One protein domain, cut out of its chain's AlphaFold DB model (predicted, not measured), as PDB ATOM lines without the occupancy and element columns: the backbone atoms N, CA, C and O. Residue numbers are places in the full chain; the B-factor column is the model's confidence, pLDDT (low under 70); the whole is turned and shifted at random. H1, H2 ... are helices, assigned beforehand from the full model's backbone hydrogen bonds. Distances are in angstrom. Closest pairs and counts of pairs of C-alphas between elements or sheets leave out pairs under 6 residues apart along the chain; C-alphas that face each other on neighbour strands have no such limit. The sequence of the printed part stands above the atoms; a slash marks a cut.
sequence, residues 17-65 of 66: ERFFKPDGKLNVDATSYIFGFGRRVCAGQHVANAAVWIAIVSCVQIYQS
ATOM      1  N   GLU A  17     220.524 206.245 197.238       91.94
ATOM      2  CA  GLU A  17     221.494 205.228 197.658       91.94
ATOM      3  C   GLU A  17     222.668 205.119 196.680       91.94
ATOM      4  O   GLU A  17     223.777 204.758 197.073       91.94
ATOM      5  N   ARG A  18     222.470 205.510 195.414       90.69
ATOM      6  CA  ARG A  18     223.526 205.512 194.393       90.69
ATOM      7  C   ARG A  18     224.667 206.479 194.679       90.69
ATOM      8  O   ARG A  18     225.658 206.419 193.964       90.69
ATOM      9  N   PHE A  19     224.524 207.377 195.655       90.81
ATOM     10  CA  PHE A  19     225.569 208.305 196.095       90.81
ATOM     11  C   PHE A  19     226.319 207.812 197.343       90.81
ATOM     12  O   PHE A  19     227.165 208.526 197.885       90.81
ATOM     13  N   PHE A  20     226.058 206.581 197.790       92.00
ATOM     14  CA  PHE A  20     226.721 205.953 198.928       92.00
ATOM     15  C   PHE A  20     227.565 204.747 198.498       92.00
ATOM     16  O   PHE A  20     227.302 204.068 197.506       92.00
ATOM     17  N   LYS A  21     228.628 204.493 199.255       91.19
ATOM     18  CA  LYS A  21     229.405 203.255 199.242       91.19
ATOM     19  C   LYS A  21     228.765 202.240 200.201       91.19
ATOM     20  O   LYS A  21     228.031 202.645 201.102       91.19
ATOM     21  N   PRO A  22     229.104 200.940 200.093       91.62
ATOM     22  CA  PRO A  22     228.598 199.918 201.014       91.62
ATOM     23  C   PRO A  22     228.921 200.170 202.496       91.62
ATOM     24  O   PRO A  22     228.218 199.667 203.362       91.62
ATOM     25  N   ASP A  23     229.962 200.954 202.799       93.38
ATOM     26  CA  ASP A  23     230.342 201.338 204.167       93.38
ATOM     27  C   ASP A  23     229.577 202.568 204.698       93.38
ATOM     28  O   ASP A  23     229.923 203.106 205.749       93.38
ATOM     29  N   GLY A  24     228.563 203.042 203.968       89.31
ATOM     30  CA  GLY A  24     227.744 204.199 204.336       89.31
ATOM     31  C   GLY A  24     228.418 205.551 204.097       89.31
ATOM     32  O   GLY A  24     227.819 206.590 204.375       89.31
ATOM     33  N   LYS A  25     229.645 205.586 203.565       91.12
ATOM     34  CA  LYS A  25     230.292 206.844 203.171       91.12
ATOM     35  C   LYS A  25     229.789 207.294 201.812       91.12
ATOM     36  O   LYS A  25     229.442 206.472 200.969       91.12
ATOM     37  N   LEU A  26     229.823 208.598 201.561       89.25
ATOM     38  CA  LEU A  26     229.537 209.122 200.230       89.25
ATOM     39  C   LEU A  26     230.526 208.542 199.211       89.25
ATOM     40  O   LEU A  26     231.738 208.449 199.458       89.25
ATOM     41  N   ASN A  27     230.009 208.125 198.059       86.06
ATOM     42  CA  ASN A  27     230.867 207.824 196.928       86.06
ATOM     43  C   ASN A  27     231.362 209.135 196.301       86.06
ATOM     44  O   ASN A  27     230.789 210.204 196.492       86.06
ATOM     45  N   VAL A  28     232.507 209.075 195.623       69.50
ATOM     46  CA  VAL A  28     233.201 210.272 195.104       69.50
ATOM     47  C   VAL A  28     232.529 210.774 193.824       69.50
ATOM     48  O   VAL A  28     233.160 211.453 193.017       69.50
ATOM     49  N   ASP A  29     231.271 210.400 193.582       66.81
ATOM     50  CA  ASP A  29     230.636 210.765 192.337       66.81
ATOM     51  C   ASP A  29     230.403 212.271 192.328       66.81
ATOM     52  O   ASP A  29     229.724 212.855 193.179       66.81
ATOM     53  N   ALA A  30     231.106 212.918 191.405       61.31
ATOM     54  CA  ALA A  30     231.250 214.348 191.412       61.31
ATOM     55  C   ALA A  30     229.958 214.942 190.862       61.31
ATOM     56  O   ALA A  30     229.809 215.186 189.666       61.31
ATOM     57  N   THR A  31     229.049 215.287 191.768       69.44
ATOM     58  CA  THR A  31     227.949 216.218 191.501       69.44
ATOM     59  C   THR A  31     228.461 217.594 191.045       69.44
ATOM     60  O   THR A  31     227.662 218.472 190.757       69.44
ATOM     61  N   SER A  32     229.780 217.793 190.903       70.75
ATOM     62  CA  SER A  32     230.426 219.002 190.380       70.75
ATOM     63  C   SER A  32     229.840 219.479 189.053       70.75
ATOM     64  O   SER A  32     229.811 220.680 188.799       70.75
ATOM     65  N   TYR A  33     229.302 218.570 188.235       83.31
ATOM     66  CA  TYR A  33     228.670 218.946 186.977       83.31
ATOM     67  C   TYR A  33     227.390 219.771 187.136       83.31
ATOM     68  O   TYR A  33     227.009 220.459 186.187       83.31
ATOM     69  N   ILE A  34     226.709 219.720 188.290       90.88
ATOM     70  CA  ILE A  34     225.428 220.421 188.492       90.88
ATOM     71  C   ILE A  34     225.593 221.943 188.429       90.88
ATOM     72  O   ILE A  34     224.640 222.656 188.129       90.88
ATOM     73  N   PHE A  35     226.812 222.434 188.661       92.81
ATOM     74  CA  PHE A  35     227.168 223.847 188.598       92.81
ATOM     75  C   PHE A  35     227.902 224.234 187.306       92.81
ATOM     76  O   PHE A  35     228.332 225.380 187.162       92.81
ATOM     77  N   GLY A  36     228.021 223.314 186.347       91.75
ATOM     78  CA  GLY A  36     228.758 223.518 185.104       91.75
ATOM     79  C   GLY A  36     230.275 223.381 185.269       91.75
ATOM     80  O   GLY A  36     230.769 222.850 186.257       91.75
ATOM     81  N   PHE A  37     231.026 223.843 184.267       91.56
ATOM     82  CA  PHE A  37     232.474 223.625 184.180       91.56
ATOM     83  C   PHE A  37     233.240 224.839 183.660       91.56
ATOM     84  O   PHE A  37     232.700 225.718 182.984       91.56
ATOM     85  N   GLY A  38     234.550 224.832 183.918       92.25
ATOM     86  CA  GLY A  38     235.499 225.782 183.350       92.25
ATOM     87  C   GLY A  38     235.292 227.211 183.850       92.25
ATOM     88  O   GLY A  38     234.825 227.444 184.961       92.25
ATOM     89  N   ARG A  39     235.633 228.191 183.006       95.81
ATOM     90  CA  ARG A  39     235.616 229.627 183.357       95.81
ATOM     91  C   ARG A  39     234.227 230.186 183.703       95.81
ATOM     92  O   ARG A  39     234.134 231.331 184.135       95.81
ATOM     93  N   ARG A  40     233.155 229.426 183.460       94.69
ATOM     94  CA  ARG A  40     231.756 229.813 183.710       94.69
ATOM     95  C   ARG A  40     231.047 228.861 184.679       94.69
ATOM     96  O   ARG A  40     229.821 228.838 184.699       94.69
ATOM     97  N   VAL A  41     231.795 228.087 185.468       95.06
ATOM     98  CA  VAL A  41     231.220 227.355 186.605       95.06
ATOM     99  C   VAL A  41     230.473 228.326 187.524       95.06
ATOM    100  O   VAL A  41     230.877 229.484 187.666       95.06
ATOM    101  N   CYS A  42     229.365 227.882 188.115       95.06
ATOM    102  CA  CYS A  42     228.536 228.719 188.973       95.06
ATOM    103  C   CYS A  42     229.367 229.336 190.105       95.06
ATOM    104  O   CYS A  42     229.794 228.645 191.030       95.06
ATOM    105  N   ALA A  43     229.536 230.660 190.072       96.31
ATOM    106  CA  ALA A  43     230.256 231.395 191.113       96.31
ATOM    107  C   ALA A  43     229.587 231.257 192.495       96.31
ATOM    108  O   ALA A  43     230.250 231.350 193.524       96.31
ATOM    109  N   GLY A  44     228.276 230.992 192.521       96.44
ATOM    110  CA  GLY A  44     227.489 230.803 193.737       96.44
ATOM    111  C   GLY A  44     227.454 229.371 194.278       96.44
ATOM    112  O   GLY A  44     226.766 229.148 195.269       96.44
ATOM    113  N   GLN A  45     228.154 228.397 193.678       94.38
ATOM    114  CA  GLN A  45     228.037 226.973 194.046       94.38
ATOM    115  C   GLN A  45     228.262 226.695 195.541       94.38
ATOM    116  O   GLN A  45     227.571 225.876 196.141       94.38
ATOM    117  N   HIS A  46     229.195 227.415 196.170       94.25
ATOM    118  CA  HIS A  46     229.511 227.236 197.587       94.25
ATOM    119  C   HIS A  46     228.379 227.743 198.486       94.25
ATOM    120  O   HIS A  46     227.994 227.064 199.435       94.25
ATOM    121  N   VAL A  47     227.806 228.902 198.142       97.69
ATOM    122  CA  VAL A  47     226.652 229.470 198.848       97.69
ATOM    123  C   VAL A  47     225.425 228.582 198.651       97.69
ATOM    124  O   VAL A  47     224.743 228.272 199.621       97.69
ATOM    125  N   ALA A  48     225.177 228.120 197.424       95.69
ATOM    126  CA  ALA A  48     224.056 227.242 197.105       95.69
ATOM    127  C   ALA A  48     224.119 225.921 197.887       95.69
ATOM    128  O   ALA A  48     223.129 225.536 198.505       95.69
ATOM    129  N   ASN A  49     225.286 225.268 197.930       93.50
ATOM    130  CA  ASN A  49     225.471 224.032 198.694       93.50
ATOM    131  C   ASN A  49     225.204 224.235 200.191       93.50
ATOM    132  O   ASN A  49     224.470 223.453 200.793       93.50
ATOM    133  N   ALA A  50     225.759 225.296 200.786       96.31
ATOM    134  CA  ALA A  50     225.539 225.600 202.196       96.31
ATOM    135  C   ALA A  50     224.062 225.915 202.491       96.31
ATOM    136  O   ALA A  50     223.499 225.394 203.451       96.31
ATOM    137  N   ALA A  51     223.420 226.722 201.644       97.94
ATOM    138  CA  ALA A  51     222.025 227.113 201.812       97.94
ATOM    139  C   ALA A  51     221.071 225.912 201.722       97.94
ATOM    140  O   ALA A  51     220.208 225.757 202.584       97.94
ATOM    141  N   VAL A  52     221.245 225.039 200.723       96.00
ATOM    142  CA  VAL A  52     220.416 223.833 200.559       96.00
ATOM    143  C   VAL A  52     220.597 222.884 201.742       96.00
ATOM    144  O   VAL A  52     219.607 222.383 202.271       96.00
ATOM    145  N   TRP A  53     221.834 222.679 202.205       95.31
ATOM    146  CA  TRP A  53     222.103 221.852 203.381       95.31
ATOM    147  C   TRP A  53     221.390 222.379 204.631       95.31
ATOM    148  O   TRP A  53     220.666 221.635 205.290       95.31
ATOM    149  N   ILE A  54     221.547 223.675 204.926       97.56
ATOM    150  CA  ILE A  54     220.905 224.320 206.077       97.56
ATOM    151  C   ILE A  54     219.384 224.194 205.981       97.56
ATOM    152  O   ILE A  54     218.745 223.839 206.969       97.56
ATOM    153  N   ALA A  55     218.804 224.446 204.804       97.12
ATOM    154  CA  ALA A  55     217.365 224.358 204.597       97.12
ATOM    155  C   ALA A  55     216.835 222.940 204.860       97.12
ATOM    156  O   ALA A  55     215.875 222.782 205.611       97.12
ATOM    157  N   ILE A  56     217.481 221.908 204.304       95.94
ATOM    158  CA  ILE A  56     217.077 220.506 204.499       95.94
ATOM    159  C   ILE A  56     217.149 220.122 205.979       95.94
ATOM    160  O   ILE A  56     216.167 219.616 206.520       95.94
ATOM    161  N   VAL A  57     218.279 220.387 206.645       96.56
ATOM    162  CA  VAL A  57     218.464 220.035 208.063       96.56
ATOM    163  C   VAL A  57     217.459 220.773 208.944       96.56
ATOM    164  O   VAL A  57     216.861 220.159 209.819       96.56
ATOM    165  N   SER A  58     217.216 222.061 208.682       96.25
ATOM    166  CA  SER A  58     216.234 222.857 209.430       96.25
ATOM    167  C   SER A  58     214.824 222.288 209.292       96.25
ATOM    168  O   SER A  58     214.128 222.131 210.292       96.25
ATOM    169  N   CYS A  59     214.414 221.934 208.071       95.06
ATOM    170  CA  CYS A  59     213.119 221.310 207.825       95.06
ATOM    171  C   CYS A  59     213.000 219.982 208.580       95.06
ATOM    172  O   CYS A  59     212.076 219.808 209.368       95.06
ATOM    173  N   VAL A  60     213.951 219.063 208.389       95.06
ATOM    174  CA  VAL A  60     213.908 217.725 209.001       95.06
ATOM    175  C   VAL A  60     213.929 217.799 210.528       95.06
ATOM    176  O   VAL A  60     213.155 217.096 211.173       95.06
ATOM    177  N   GLN A  61     214.752 218.678 211.104       94.75
ATOM    178  CA  GLN A  61     214.855 218.854 212.552       94.75
ATOM    179  C   GLN A  61     213.513 219.234 213.187       94.75
ATOM    180  O   GLN A  61     213.170 218.705 214.240       94.75
ATOM    181  N   ILE A  62     212.748 220.125 212.548       92.25
ATOM    182  CA  ILE A  62     211.432 220.550 213.043       92.25
ATOM    183  C   ILE A  62     210.427 219.389 212.990       92.25
ATOM    184  O   ILE A  62     209.607 219.240 213.895       92.25
ATOM    185  N   TYR A  63     210.489 218.545 211.957       83.75
ATOM    186  CA  TYR A  63     209.576 217.405 211.818       83.75
ATOM    187  C   TYR A  63     209.910 216.225 212.744       83.75
ATOM    188  O   TYR A  63     209.005 215.470 213.084       83.75
ATOM    189  N   GLN A  64     211.169 216.060 213.158       68.75
ATOM    190  CA  GLN A  64     211.607 214.970 214.046       68.75
ATOM    191  C   GLN A  64     211.501 215.295 215.545       68.75
ATOM    192  O   GLN A  64     211.751 214.429 216.373       68.75
ATOM    193  N   SER A  65     211.147 216.529 215.915       61.56
ATOM    194  CA  SER A  65     210.982 216.950 217.317       61.56
ATOM    195  C   SER A  65     209.602 216.643 217.936       61.56
ATOM    196  O   SER A  65     209.244 217.262 218.934       61.56
TER     197      SER A  65
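What this domain is: This is residues 17 to 65 of the 66 residues of an uncharacterized protein of Serpula lacrymans var. lacrymans (strain S7.9) (UniProt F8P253). A looping stretch with no named element, residues 17 to 30, leads into the small helix H1, after which the chain folds back through a link into one long helix, H2, whose residues 49 to 64 stick out as a free arm with Ser 65. The printed part has 49 residues with two named helices, H1 then H2, and no named strand; its class is all helix. It is only just loose, close to extended, with a radius of gyration of the C-alphas of 14.2 A, and flat, spanning 44 by 28 by 11 A.

How they stand to each other: H1, residues 31 to 35, and H2, residues 45 to 64, are close but not clearly touching; their closest C-alphas, of Phe 35 and Gln 45, are 6.3 A apart. In H2 every O i to N i+4 pair is within hydrogen-bond range; in H1 0 of 1 is, but 2 of 2 O i to N i+3 pairs are.

Where its parts are: H1 begins at C-alpha 31 (227.949, 216.218, 191.501) and measures 8.2 A from first to last C-alpha. H2 measures 28.5 A, ending at C-alpha 64 (211.607, 214.970, 214.046).

The domain as a whole: The C-alphas farthest apart, of Arg 39 and Ser 65, are 43.8 A apart. The printed part has no cut, and the link from H1 to H2 is short. The pLDDT is under 70 at residues 28 to 31 and 64 to 65.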